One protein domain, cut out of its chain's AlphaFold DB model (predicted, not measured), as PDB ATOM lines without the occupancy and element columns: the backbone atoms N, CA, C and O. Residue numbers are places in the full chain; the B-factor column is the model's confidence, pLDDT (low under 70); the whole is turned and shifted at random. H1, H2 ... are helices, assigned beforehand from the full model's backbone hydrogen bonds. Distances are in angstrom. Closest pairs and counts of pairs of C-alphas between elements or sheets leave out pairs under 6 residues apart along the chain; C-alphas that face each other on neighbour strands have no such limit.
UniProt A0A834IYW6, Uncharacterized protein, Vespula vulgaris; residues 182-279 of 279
ATOM      1  N   VAL A 182     -48.193  25.692  53.743       60.88
ATOM      2  CA  VAL A 182     -46.931  26.268  53.244       60.88
ATOM      3  C   VAL A 182     -46.103  25.218  52.500       60.88
ATOM      4  O   VAL A 182     -45.629  25.497  51.400       60.88
ATOM      5  N   ALA A 183     -45.993  23.996  53.030       50.91
ATOM      6  CA  ALA A 183     -45.291  22.902  52.357       50.91
ATOM      7  C   ALA A 183     -45.939  22.543  51.005       50.91
ATOM      8  O   ALA A 183     -45.237  22.400  50.007       50.91
ATOM      9  N   ALA A 184     -47.273  22.490  50.939       53.91
ATOM     10  CA  ALA A 184     -47.995  22.244  49.689       53.91
ATOM     11  C   ALA A 184     -47.772  23.356  48.646       53.91
ATOM     12  O   ALA A 184     -47.612  23.071  47.459       53.91
ATOM     13  N   THR A 185     -47.711  24.617  49.089       61.16
ATOM     14  CA  THR A 185     -47.444  25.774  48.215       61.16
ATOM     15  C   THR A 185     -45.995  25.784  47.714       61.16
ATOM     16  O   THR A 185     -45.733  26.110  46.557       61.16
ATOM     17  N   ALA A 186     -45.038  25.369  48.548       54.66
ATOM     18  CA  ALA A 186     -43.648  25.214  48.133       54.66
ATOM     19  C   ALA A 186     -43.501  24.096  47.085       54.66
ATOM     20  O   ALA A 186     -42.888  24.319  46.040       54.66
ATOM     21  N   SER A 187     -44.127  22.934  47.303       57.12
ATOM     22  CA  SER A 187     -44.084  21.809  46.359       57.12
ATOM     23  C   SER A 187     -44.695  22.140  44.994       57.12
ATOM     24  O   SER A 187     -44.137  21.735  43.973       57.12
ATOM     25  N   SER A 188     -45.791  22.903  44.943       57.81
ATOM     26  CA  SER A 188     -46.386  23.325  43.668       57.81
ATOM     27  C   SER A 188     -45.512  24.338  42.921       57.81
ATOM     28  O   SER A 188     -45.412  24.263  41.695       57.81
ATOM     29  N   SER A 189     -44.809  25.223  43.638       58.84
ATOM     30  CA  SER A 189     -43.869  26.173  43.028       58.84
ATOM     31  C   SER A 189     -42.659  25.477  42.393       58.84
ATOM     32  O   SER A 189     -42.274  25.807  41.270       58.84
ATOM     33  N   THR A 190     -42.111  24.452  43.055       64.25
ATOM     34  CA  THR A 190     -40.971  23.686  42.538       64.25
ATOM     35  C   THR A 190     -41.372  22.866  41.315       64.25
ATOM     36  O   THR A 190     -40.639  22.843  40.327       64.25
ATOM     37  N   ALA A 191     -42.561  22.253  41.337       54.91
ATOM     38  CA  ALA A 191     -43.088  21.531  40.182       54.91
ATOM     39  C   ALA A 191     -43.219  22.459  38.960       54.91
ATOM     40  O   ALA A 191     -42.666  22.156  37.904       54.91
ATOM     41  N   ALA A 192     -43.832  23.636  39.124       59.22
ATOM     42  CA  ALA A 192     -43.968  24.615  38.044       59.22
ATOM     43  C   ALA A 192     -42.610  25.093  37.491       59.22
ATOM     44  O   ALA A 192     -42.436  25.185  36.275       59.22
ATOM     45  N   ALA A 193     -41.625  25.336  38.363       63.28
ATOM     46  CA  ALA A 193     -40.280  25.743  37.955       63.28
ATOM     47  C   ALA A 193     -39.562  24.653  37.139       63.28
ATOM     48  O   ALA A 193     -38.948  24.954  36.113       63.28
ATOM     49  N   THR A 194     -39.679  23.382  37.540       66.00
ATOM     50  CA  THR A 194     -39.081  22.265  36.788       66.00
ATOM     51  C   THR A 194     -39.722  22.071  35.415       66.00
ATOM     52  O   THR A 194     -39.010  21.842  34.438       66.00
ATOM     53  N   THR A 195     -41.045  22.242  35.296       64.00
ATOM     54  CA  THR A 195     -41.734  22.178  33.999       64.00
ATOM     55  C   THR A 195     -41.313  23.326  33.077       64.00
ATOM     56  O   THR A 195     -41.061  23.097  31.896       64.00
ATOM     57  N   ALA A 196     -41.168  24.546  33.608       63.12
ATOM     58  CA  ALA A 196     -40.712  25.700  32.833       63.12
ATOM     59  C   ALA A 196     -39.263  25.536  32.334       63.12
ATOM     60  O   ALA A 196     -38.979  25.815  31.169       63.12
ATOM     61  N   ALA A 197     -38.359  25.026  33.176       67.88
ATOM     62  CA  ALA A 197     -36.973  24.757  32.791       67.88
ATOM     63  C   ALA A 197     -36.870  23.657  31.718       67.88
ATOM     64  O   ALA A 197     -36.114  23.803  30.757       67.88
ATOM     65  N   ALA A 198     -37.668  22.589  31.833       66.06
ATOM     66  CA  ALA A 198     -37.724  21.529  30.828       66.06
ATOM     67  C   ALA A 198     -38.266  22.039  29.479       66.06
ATOM     68  O   ALA A 198     -37.711  21.711  28.430       66.06
ATOM     69  N   ALA A 199     -39.299  22.888  29.496       64.88
ATOM     70  CA  ALA A 199     -39.838  23.511  28.289       64.88
ATOM     71  C   ALA A 199     -38.819  24.451  27.620       64.88
ATOM     72  O   ALA A 199     -38.664  24.419  26.398       64.88
ATOM     73  N   ALA A 200     -38.078  25.239  28.405       68.12
ATOM     74  CA  ALA A 200     -37.017  26.099  27.889       68.12
ATOM     75  C   ALA A 200     -35.874  25.285  27.255       68.12
ATOM     76  O   ALA A 200     -35.433  25.604  26.153       68.12
ATOM     77  N   ALA A 201     -35.436  24.197  27.899       68.00
ATOM     78  CA  ALA A 201     -34.408  23.312  27.354       68.00
ATOM     79  C   ALA A 201     -34.859  22.640  26.044       68.00
ATOM     80  O   ALA A 201     -34.097  22.601  25.076       68.00
ATOM     81  N   ALA A 202     -36.112  22.177  25.980       65.19
ATOM     82  CA  ALA A 202     -36.690  21.626  24.758       65.19
ATOM     83  C   ALA A 202     -36.750  22.674  23.634       65.19
ATOM     84  O   ALA A 202     -36.382  22.378  22.498       65.19
ATOM     85  N   PHE A 203     -37.137  23.916  23.946       71.19
ATOM     86  CA  PHE A 203     -37.170  25.006  22.970       71.19
ATOM     87  C   PHE A 203     -35.777  25.338  22.419       71.19
ATOM     88  O   PHE A 203     -35.616  25.493  21.206       71.19
ATOM     89  N   VAL A 204     -34.754  25.393  23.279       76.81
ATOM     90  CA  VAL A 204     -33.355  25.611  22.869       76.81
ATOM     91  C   VAL A 204     -32.859  24.467  21.982       76.81
ATOM     92  O   VAL A 204     -32.208  24.712  20.966       76.81
ATOM     93  N   LEU A 205     -33.199  23.216  22.301       75.31
ATOM     94  CA  LEU A 205     -32.814  22.066  21.481       75.31
ATOM     95  C   LEU A 205     -33.479  22.104  20.096       75.31
ATOM     96  O   LEU A 205     -32.815  21.897  19.081       75.31
ATOM     97  N   VAL A 206     -34.774  22.422  20.028       73.25
ATOM     98  CA  VAL A 206     -35.503  22.533  18.753       73.25
ATOM     99  C   VAL A 206     -34.956  23.683  17.908       73.25
ATOM    100  O   VAL A 206     -34.708  23.514  16.716       73.25
ATOM    101  N   THR A 207     -34.703  24.850  18.499       67.38
ATOM    102  CA  THR A 207     -34.168  26.003  17.752       67.38
ATOM    103  C   THR A 207     -32.738  25.768  17.268       67.38
ATOM    104  O   THR A 207     -32.428  26.069  16.116       67.38
ATOM    105  N   THR A 208     -31.866  25.182  18.092       69.75
ATOM    106  CA  THR A 208     -30.481  24.872  17.687       69.75
ATOM    107  C   THR A 208     -30.415  23.810  16.591       69.75
ATOM    108  O   THR A 208     -29.648  23.967  15.639       69.75
ATOM    109  N   THR A 209     -31.242  22.765  16.667       69.94
ATOM    110  CA  THR A 209     -31.324  21.733  15.616       69.94
ATOM    111  C   THR A 209     -31.901  22.291  14.317       69.94
ATOM    112  O   THR A 209     -31.331  22.051  13.253       69.94
ATOM    113  N   THR A 210     -32.947  23.119  14.393       68.00
ATOM    114  CA  THR A 210     -33.545  23.765  13.212       68.00
ATOM    115  C   THR A 210     -32.547  24.696  12.520       68.00
ATOM    116  O   THR A 210     -32.353  24.590  11.312       68.00
ATOM    117  N   ASN A 211     -31.826  25.536  13.273       67.31
ATOM    118  CA  ASN A 211     -30.811  26.431  12.709       67.31
ATOM    119  C   ASN A 211     -29.650  25.668  12.051       67.31
ATOM    120  O   ASN A 211     -29.190  26.057  10.976       67.31
ATOM    121  N   ARG A 212     -29.194  24.559  12.652       70.06
ATOM    122  CA  ARG A 212     -28.155  23.711  12.044       70.06
ATOM    123  C   ARG A 212     -28.628  23.060  10.749       70.06
ATOM    124  O   ARG A 212     -27.854  23.011   9.798       70.06
ATOM    125  N   LEU A 213     -29.880  22.606  10.694       71.69
ATOM    126  CA  LEU A 213     -30.463  22.022   9.486       71.69
ATOM    127  C   LEU A 213     -30.631  23.062   8.380       71.69
ATOM    128  O   LEU A 213     -30.266  22.778   7.245       71.69
ATOM    129  N   SER A 214     -31.097  24.274   8.696       70.44
ATOM    130  CA  SER A 214     -31.180  25.365   7.719       70.44
ATOM    131  C   SER A 214     -29.806  25.730   7.157       70.44
ATOM    132  O   SER A 214     -29.674  25.905   5.947       70.44
ATOM    133  N   TYR A 215     -28.771  25.769   8.002       72.94
ATOM    134  CA  TYR A 215     -27.399  26.016   7.561       72.94
ATOM    135  C   TYR A 215     -26.872  24.890   6.657       72.94
ATOM    136  O   TYR A 215     -26.338  25.157   5.580       72.94
ATOM    137  N   TYR A 216     -27.083  23.626   7.043       69.38
ATOM    138  CA  TYR A 216     -26.681  22.467   6.237       69.38
ATOM    139  C   TYR A 216     -27.419  22.406   4.898       69.38
ATOM    140  O   TYR A 216     -26.801  22.136   3.870       69.38
ATOM    141  N   TYR A 217     -28.724  22.687   4.902       68.38
ATOM    142  CA  TYR A 217     -29.554  22.711   3.703       68.38
ATOM    143  C   TYR A 217     -29.063  23.783   2.732       68.38
ATOM    144  O   TYR A 217     -28.887  23.497   1.552       68.38
ATOM    145  N   TYR A 218     -28.758  24.985   3.229       71.12
ATOM    146  CA  TYR A 218     -28.236  26.077   2.408       71.12
ATOM    147  C   TYR A 218     -26.859  25.739   1.814       71.12
ATOM    148  O   TYR A 218     -26.631  25.940   0.622       71.12
ATOM    149  N   TYR A 219     -25.966  25.149   2.614       69.94
ATOM    150  CA  TYR A 219     -24.621  24.777   2.171       69.94
ATOM    151  C   TYR A 219     -24.629  23.635   1.138       69.94
ATOM    152  O   TYR A 219     -23.859  23.659   0.177       69.94
ATOM    153  N   TYR A 220     -25.524  22.652   1.286       61.22
ATOM    154  CA  TYR A 220     -25.647  21.539   0.336       61.22
ATOM    155  C   TYR A 220     -26.416  21.906  -0.936       61.22
ATOM    156  O   TYR A 220     -26.047  21.439  -2.015       61.22
ATOM    157  N   TYR A 221     -27.445  22.759  -0.845       60.62
ATOM    158  CA  TYR A 221     -28.239  23.178  -2.008       60.62
ATOM    159  C   TYR A 221     -27.394  23.930  -3.041       60.62
ATOM    160  O   TYR A 221     -27.604  23.775  -4.241       60.62
ATOM    161  N   TYR A 222     -26.386  24.683  -2.591       58.41
ATOM    162  CA  TYR A 222     -25.483  25.404  -3.487       58.41
ATOM    163  C   TYR A 222     -24.372  24.547  -4.104       58.41
ATOM    164  O   TYR A 222     -23.769  24.982  -5.085       58.41
ATOM    165  N   ARG A 223     -24.076  23.350  -3.572       56.31
ATOM    166  CA  ARG A 223     -22.849  22.625  -3.946       56.31
ATOM    167  C   ARG A 223     -23.054  21.383  -4.817       56.31
ATOM    168  O   ARG A 223     -22.144  21.074  -5.577       56.31
ATOM    169  N   THR A 224     -24.199  20.690  -4.787       55.38
ATOM    170  CA  THR A 224     -24.395  19.468  -5.601       55.38
ATOM    171  C   THR A 224     -25.874  19.108  -5.823       55.38
ATOM    172  O   THR A 224     -26.552  18.588  -4.943       55.38
ATOM    173  N   ILE A 225     -26.379  19.289  -7.047       57.47
ATOM    174  CA  ILE A 225     -27.794  19.052  -7.418       57.47
ATOM    175  C   ILE A 225     -28.173  17.553  -7.582       57.47
ATOM    176  O   ILE A 225     -29.311  17.252  -7.917       57.47
ATOM    177  N   LEU A 226     -27.304  16.567  -7.303       49.69
ATOM    178  CA  LEU A 226     -27.588  15.159  -7.676       49.69
ATOM    179  C   LEU A 226     -27.609  14.041  -6.599       49.69
ATOM    180  O   LEU A 226     -28.130  12.981  -6.935       49.69
ATOM    181  N   PRO A 227     -27.219  14.203  -5.314       53.75
ATOM    182  CA  PRO A 227     -27.488  13.185  -4.282       53.75
ATOM    183  C   PRO A 227     -28.659  13.547  -3.338       53.75
ATOM    184  O   PRO A 227     -28.778  13.003  -2.241       53.75
ATOM    185  N   TYR A 228     -29.535  14.472  -3.746       51.81
ATOM    186  CA  TYR A 228     -30.495  15.162  -2.868       51.81
ATOM    187  C   TYR A 228     -31.576  14.270  -2.221       51.81
ATOM    188  O   TYR A 228     -32.172  14.647  -1.214       51.81
ATOM    189  N   TYR A 229     -31.824  13.077  -2.768       52.31
ATOM    190  CA  TYR A 229     -32.951  12.225  -2.357       52.31
ATOM    191  C   TYR A 229     -32.630  11.236  -1.220       52.31
ATOM    192  O   TYR A 229     -33.528  10.789  -0.509       52.31
ATOM    193  N   ILE A 230     -31.351  10.895  -1.025       53.06
ATOM    194  CA  ILE A 230     -30.935   9.896  -0.020       53.06
ATOM    195  C   ILE A 230     -30.589  10.568   1.321       53.06
ATOM    196  O   ILE A 230     -30.840  10.006   2.382       53.06
ATOM    197  N   ILE A 231     -30.091  11.809   1.305       54.09
ATOM    198  CA  ILE A 231     -29.739  12.543   2.538       54.09
ATOM    199  C   ILE A 231     -30.992  13.100   3.244       54.09
ATOM    200  O   ILE A 231     -31.066  13.131   4.475       54.09
ATOM    201  N   THR A 232     -32.012  13.498   2.481       54.69
ATOM    202  CA  THR A 232     -33.273  14.036   3.025       54.69
ATOM    203  C   THR A 232     -34.111  12.978   3.743       54.69
ATOM    204  O   THR A 232     -34.769  13.282   4.732       54.69
ATOM    205  N   THR A 233     -34.065  11.720   3.308       55.59
ATOM    206  CA  THR A 233     -34.859  10.639   3.917       55.59
ATOM    207  C   THR A 233     -34.265  10.133   5.235       55.59
ATOM    208  O   THR A 233     -35.011   9.883   6.185       55.59
ATOM    209  N   ILE A 234     -32.935  10.061   5.341       57.50
ATOM    210  CA  ILE A 234     -32.250   9.668   6.586       57.50
ATOM    211  C   ILE A 234     -32.471  10.727   7.676       57.50
ATOM    212  O   ILE A 234     -32.881  10.403   8.788       57.50
ATOM    213  N   THR A 235     -32.323  12.010   7.338       63.66
ATOM    214  CA  THR A 235     -32.454  13.100   8.321       63.66
ATOM    215  C   THR A 235     -33.865  13.237   8.895       63.66
ATOM    216  O   THR A 235     -34.011  13.464  10.092       63.66
ATOM    217  N   ILE A 236     -34.919  13.042   8.098       65.06
ATOM    218  CA  ILE A 236     -36.303  13.154   8.595       65.06
ATOM    219  C   ILE A 236     -36.653  12.016   9.567       65.06
ATOM    220  O   ILE A 236     -37.369  12.241  10.547       65.06
ATOM    221  N   THR A 237     -36.138  10.807   9.331       67.19
ATOM    222  CA  THR A 237     -36.436   9.633  10.170       67.19
ATOM    223  C   THR A 237     -35.784   9.757  11.549       67.19
ATOM    224  O   THR A 237     -36.436   9.533  12.569       67.19
ATOM    225  N   ASP A 238     -34.538  10.228  11.604       69.50
ATOM    226  CA  ASP A 238     -33.841  10.437  12.877       69.50
ATOM    227  C   ASP A 238     -34.446  11.597  13.680       69.50
ATOM    228  O   ASP A 238     -34.593  11.511  14.901       69.50
ATOM    229  N   ILE A 239     -34.881  12.666  13.002       72.38
ATOM    230  CA  ILE A 239     -35.555  13.799  13.652       72.38
ATOM    231  C   ILE A 239     -36.912  13.371  14.219       72.38
ATOM    232  O   ILE A 239     -37.246  13.727  15.349       72.38
ATOM    233  N   THR A 240     -37.698  12.589  13.476       74.94
ATOM    234  CA  THR A 240     -38.996  12.101  13.971       74.94
ATOM    235  C   THR A 240     -38.832  11.139  15.146       74.94
ATOM    236  O   THR A 240     -39.587  11.251  16.114       74.94
ATOM    237  N   ALA A 241     -37.811  10.275  15.136       69.44
ATOM    238  CA  ALA A 241     -37.472   9.430  16.280       69.44
ATOM    239  C   ALA A 241     -37.036  10.253  17.509       69.44
ATOM    240  O   ALA A 241     -37.495   9.991  18.623       69.44
ATOM    241  N   ALA A 242     -36.217  11.293  17.317       74.81
ATOM    242  CA  ALA A 242     -35.786  12.183  18.394       74.81
ATOM    243  C   ALA A 242     -36.958  12.976  19.003       74.81
ATOM    244  O   ALA A 242     -37.063  13.086  20.225       74.81
ATOM    245  N   ILE A 243     -37.877  13.477  18.170       78.62
ATOM    246  CA  ILE A 243     -39.095  14.157  18.631       78.62
ATOM    247  C   ILE A 243     -39.994  13.180  19.395       78.62
ATOM    248  O   ILE A 243     -40.476  13.519  20.475       78.62
ATOM    249  N   ALA A 244     -40.191  11.960  18.888       76.56
ATOM    250  CA  ALA A 244     -40.988  10.944  19.571       76.56
ATOM    251  C   ALA A 244     -40.406  10.595  20.953       76.56
ATOM    252  O   ALA A 244     -41.151  10.522  21.932       76.56
ATOM    253  N   ALA A 245     -39.080  10.461  21.058       77.69
ATOM    254  CA  ALA A 245     -38.400  10.240  22.331       77.69
ATOM    255  C   ALA A 245     -38.580  11.425  23.297       77.69
ATOM    256  O   ALA A 245     -38.897  11.221  24.468       77.69
ATOM    257  N   ALA A 246     -38.454  12.664  22.812       75.38
ATOM    258  CA  ALA A 246     -38.671  13.859  23.628       75.38
ATOM    259  C   ALA A 246     -40.118  13.949  24.147       75.38
ATOM    260  O   ALA A 246     -40.338  14.214  25.329       75.38
ATOM    261  N   VAL A 247     -41.107  13.663  23.296       79.69
ATOM    262  CA  VAL A 247     -42.526  13.630  23.682       79.69
ATOM    263  C   VAL A 247     -42.787  12.541  24.727       79.69
ATOM    264  O   VAL A 247     -43.498  12.795  25.699       79.69
ATOM    265  N   ALA A 248     -42.179  11.360  24.587       78.00
ATOM    266  CA  ALA A 248     -42.305  10.281  25.565       78.00
ATOM    267  C   ALA A 248     -41.735  10.668  26.943       78.00
ATOM    268  O   ALA A 248     -42.359  10.381  27.966       78.00
ATOM    269  N   ILE A 249     -40.600  11.374  26.982       78.75
ATOM    270  CA  ILE A 249     -40.002  11.875  28.231       78.75
ATOM    271  C   ILE A 249     -40.927  12.893  28.908       78.75
ATOM    272  O   ILE A 249     -41.171  12.800  30.112       78.75
ATOM    273  N   VAL A 250     -41.488  13.836  28.144       79.12
ATOM    274  CA  VAL A 250     -42.431  14.832  28.678       79.12
ATOM    275  C   VAL A 250     -43.696  14.156  29.212       79.12
ATOM    276  O   VAL A 250     -44.139  14.474  30.315       79.12
ATOM    277  N   ALA A 251     -44.252  13.184  28.485       78.50
ATOM    278  CA  ALA A 251     -45.421  12.430  28.930       78.50
ATOM    279  C   ALA A 251     -45.151  11.654  30.234       78.50
ATOM    280  O   ALA A 251     -45.974  11.686  31.151       78.50
ATOM    281  N   ALA A 252     -43.982  11.016  30.355       80.00
ATOM    282  CA  ALA A 252     -43.574  10.321  31.574       80.00
ATOM    283  C   ALA A 252     -43.416  11.284  32.764       80.00
ATOM    284  O   ALA A 252     -43.884  10.989  33.865       80.00
ATOM    285  N   ALA A 253     -42.826  12.462  32.545       80.31
ATOM    286  CA  ALA A 253     -42.688  13.485  33.580       80.31
ATOM    287  C   ALA A 253     -44.055  13.985  34.083       80.31
ATOM    288  O   ALA A 253     -44.263  14.108  35.292       80.31
ATOM    289  N   ILE A 254     -45.012  14.206  33.174       81.38
ATOM    290  CA  ILE A 254     -46.387  14.591  33.526       81.38
ATOM    291  C   ILE A 254     -47.069  13.484  34.339       81.38
ATOM    292  O   ILE A 254     -47.694  13.772  35.359       81.38
ATOM    293  N   ALA A 255     -46.917  12.217  33.942       80.38
ATOM    294  CA  ALA A 255     -47.493  11.088  34.671       80.38
ATOM    295  C   ALA A 255     -46.955  10.990  36.112       80.38
ATOM    296  O   ALA A 255     -47.733  10.801  37.049       80.38
ATOM    297  N   ILE A 256     -45.646  11.188  36.306       84.19
ATOM    298  CA  ILE A 256     -45.022  11.212  37.637       84.19
ATOM    299  C   ILE A 256     -45.560  12.382  38.471       84.19
ATOM    300  O   ILE A 256     -45.911  12.191  39.637       84.19
ATOM    301  N   ALA A 257     -45.686  13.576  37.887       81.62
ATOM    302  CA  ALA A 257     -46.226  14.743  38.587       81.62
ATOM    303  C   ALA A 257     -47.676  14.518  39.056       81.62
ATOM    304  O   ALA A 257     -48.013  14.835  40.198       81.62
ATOM    305  N   ILE A 258     -48.517  13.912  38.210       84.31
ATOM    306  CA  ILE A 258     -49.897  13.549  38.564       84.31
ATOM    307  C   ILE A 258     -49.910  12.514  39.697       84.31
ATOM    308  O   ILE A 258     -50.660  12.676  40.659       84.31
ATOM    309  N   ALA A 259     -49.061  11.483  39.632       83.62
ATOM    310  CA  ALA A 259     -48.972  10.470  40.682       83.62
ATOM    311  C   ALA A 259     -48.589  11.081  42.042       83.62
ATOM    312  O   ALA A 259     -49.226  10.783  43.053       83.62
ATOM    313  N   ILE A 260     -47.610  11.993  42.066       86.31
ATOM    314  CA  ILE A 260     -47.208  12.713  43.284       86.31
ATOM    315  C   ILE A 260     -48.368  13.557  43.830       86.31
ATOM    316  O   ILE A 260     -48.626  13.532  45.034       86.31
ATOM    317  N   ALA A 261     -49.103  14.262  42.964       84.81
ATOM    318  CA  ALA A 261     -50.251  15.068  43.375       84.81
ATOM    319  C   ALA A 261     -51.371  14.217  44.003       84.81
ATOM    320  O   ALA A 261     -51.945  14.608  45.021       84.81
ATOM    321  N   ILE A 262     -51.644  13.033  43.444       88.31
ATOM    322  CA  ILE A 262     -52.626  12.085  43.992       88.31
ATOM    323  C   ILE A 262     -52.185  11.585  45.373       88.31
ATOM    324  O   ILE A 262     -52.988  11.591  46.306       88.31
ATOM    325  N   VAL A 263     -50.915  11.198  45.533       89.88
ATOM    326  CA  VAL A 263     -50.380  10.744  46.829       89.88
ATOM    327  C   VAL A 263     -50.456  11.861  47.869       89.88
ATOM    328  O   VAL A 263     -50.922  11.627  48.983       89.88
ATOM    329  N   ALA A 264     -50.077  13.089  47.510       87.62
ATOM    330  CA  ALA A 264     -50.174  14.237  48.408       87.62
ATOM    331  C   ALA A 264     -51.626  14.503  48.843       87.62
ATOM    332  O   ALA A 264     -51.890  14.697  50.031       87.62
ATOM    333  N   ALA A 265     -52.583  14.448  47.910       88.06
ATOM    334  CA  ALA A 265     -54.003  14.600  48.220       88.06
ATOM    335  C   ALA A 265     -54.516  13.489  49.153       88.06
ATOM    336  O   ALA A 265     -55.248  13.776  50.102       88.06
ATOM    337  N   ALA A 266     -54.091  12.241  48.934       90.56
ATOM    338  CA  ALA A 266     -54.445  11.108  49.786       90.56
ATOM    339  C   ALA A 266     -53.894  11.263  51.213       90.56
ATOM    340  O   ALA A 266     -54.621  11.027  52.177       90.56
ATOM    341  N   VAL A 267     -52.648  11.725  51.366       93.69
ATOM    342  CA  VAL A 267     -52.043  11.994  52.682       93.69
ATOM    343  C   VAL A 267     -52.802  13.096  53.422       93.69
ATOM    344  O   VAL A 267     -53.109  12.942  54.604       93.69
ATOM    345  N   VAL A 268     -53.170  14.184  52.739       94.19
ATOM    346  CA  VAL A 268     -53.966  15.267  53.341       94.19
ATOM    347  C   VAL A 268     -55.355  14.772  53.752       94.19
ATOM    348  O   VAL A 268     -55.829  15.109  54.838       94.19
ATOM    349  N   ALA A 269     -56.009  13.955  52.922       90.75
ATOM    350  CA  ALA A 269     -57.302  13.362  53.251       90.75
ATOM    351  C   ALA A 269     -57.210  12.426  54.467       90.75
ATOM    352  O   ALA A 269     -58.030  12.530  55.379       90.75
ATOM    353  N   ALA A 270     -56.180  11.577  54.530       90.75
ATOM    354  CA  ALA A 270     -55.930  10.689  55.663       90.75
ATOM    355  C   ALA A 270     -55.656  11.473  56.956       90.75
ATOM    356  O   ALA A 270     -56.221  11.152  58.000       90.75
ATOM    357  N   ALA A 271     -54.860  12.543  56.890       93.12
ATOM    358  CA  ALA A 271     -54.598  13.410  58.037       93.12
ATOM    359  C   ALA A 271     -55.882  14.077  58.558       93.12
ATOM    360  O   ALA A 271     -56.120  14.107  59.765       93.12
ATOM    361  N   ARG A 272     -56.748  14.563  57.658       92.50
ATOM    362  CA  ARG A 272     -58.061  15.120  58.030       92.50
ATOM    363  C   ARG A 272     -58.973  14.073  58.662       92.50
ATOM    364  O   ARG A 272     -59.660  14.380  59.627       92.50
ATOM    365  N   PHE A 273     -58.968  12.851  58.137       92.38
ATOM    366  CA  PHE A 273     -59.759  11.753  58.682       92.38
ATOM    367  C   PHE A 273     -59.310  11.363  60.096       92.38
ATOM    368  O   PHE A 273     -60.144  11.230  60.986       92.38
ATOM    369  N   LEU A 274     -58.000  11.259  60.337       93.62
ATOM    370  CA  LEU A 274     -57.464  11.003  61.678       93.62
ATOM    371  C   LEU A 274     -57.810  12.123  62.662       93.62
ATOM    372  O   LEU A 274     -58.130  11.846  63.815       93.62
ATOM    373  N   LEU A 275     -57.792  13.376  62.203       92.81
ATOM    374  CA  LEU A 275     -58.181  14.516  63.025       92.81
ATOM    375  C   LEU A 275     -59.668  14.454  63.402       92.81
ATOM    376  O   LEU A 275     -59.997  14.726  64.546       92.81
ATOM    377  N   LEU A 276     -60.548  14.029  62.490       94.56
ATOM    378  CA  LEU A 276     -61.974  13.827  62.775       94.56
ATOM    379  C   LEU A 276     -62.247  12.703  63.782       94.56
ATOM    380  O   LEU A 276     -63.237  12.783  64.490       94.56
ATOM    381  N   ILE A 277     -61.405  11.668  63.843       94.88
ATOM    382  CA  ILE A 277     -61.536  10.590  64.841       94.88
ATOM    383  C   ILE A 277     -61.059  11.048  66.226       94.88
ATOM    384  O   ILE A 277     -61.503  10.518  67.241       94.88
ATOM    385  N   ALA A 278     -60.122  11.996  66.276       91.38
ATOM    386  CA  ALA A 278     -59.540  12.474  67.524       91.38
ATOM    387  C   ALA A 278     -60.437  13.462  68.298       91.38
ATOM    388  O   ALA A 278     -60.157  13.707  69.472       91.38
ATOM    389  N   PHE A 279     -61.466  14.026  67.657       88.38
ATOM    390  CA  PHE A 279     -62.454  14.933  68.255       88.38
ATOM    391  C   PHE A 279     -63.782  14.218  68.507       88.38
ATOM    392  O   PHE A 279     -64.407  14.533  69.544       88.38
TER     393      PHE A 279
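Overview. This is residues 182 to 279 of the 279 residues of an uncharacterized protein of Vespula vulgaris (UniProt A0A834IYW6). Two long helices, H1 and then H2, run side by side in opposite ways, and the chain folds back between them through a short link at one end. They make a loose pair with few contacts, and the last part of H2, residues 269 to 278, sticks out past H1. The printed part has 98 residues, is all helix with no named strand, and is extended, with a radius of gyration of the C-alphas of 23.5 A. The outline is a rod of 83 by 21 by 7 A.

Arrangement. H1, residues 182 to 221, and H2, residues 228 to 278, stand at a shallow tilt of 2 degrees, opposite ways. They are close but not clearly touching: their closest C-alphas, those of Ala 191 and Ala 257, are 7.6 A apart. Every O i to N i+4 pair is within hydrogen-bond range in H1, and 44 of 47 are in H2.

Along the chain. H1 begins at C-alpha 182 (-46.931, 26.268, 53.244) and is 58.4 A long from first to last C-alpha. H2 is 76.2 A long and ends at C-alpha 278 (-59.540, 12.474, 67.524).

Size, cuts and confidence. The C-alphas of Leu 226 and Phe 279, the two farthest apart, are 83.6 A apart. The printed part has no cut. Mean pLDDT of the printed part is 72.0, with 49 residues under 70, among them 182 to 202 and 219 to 238.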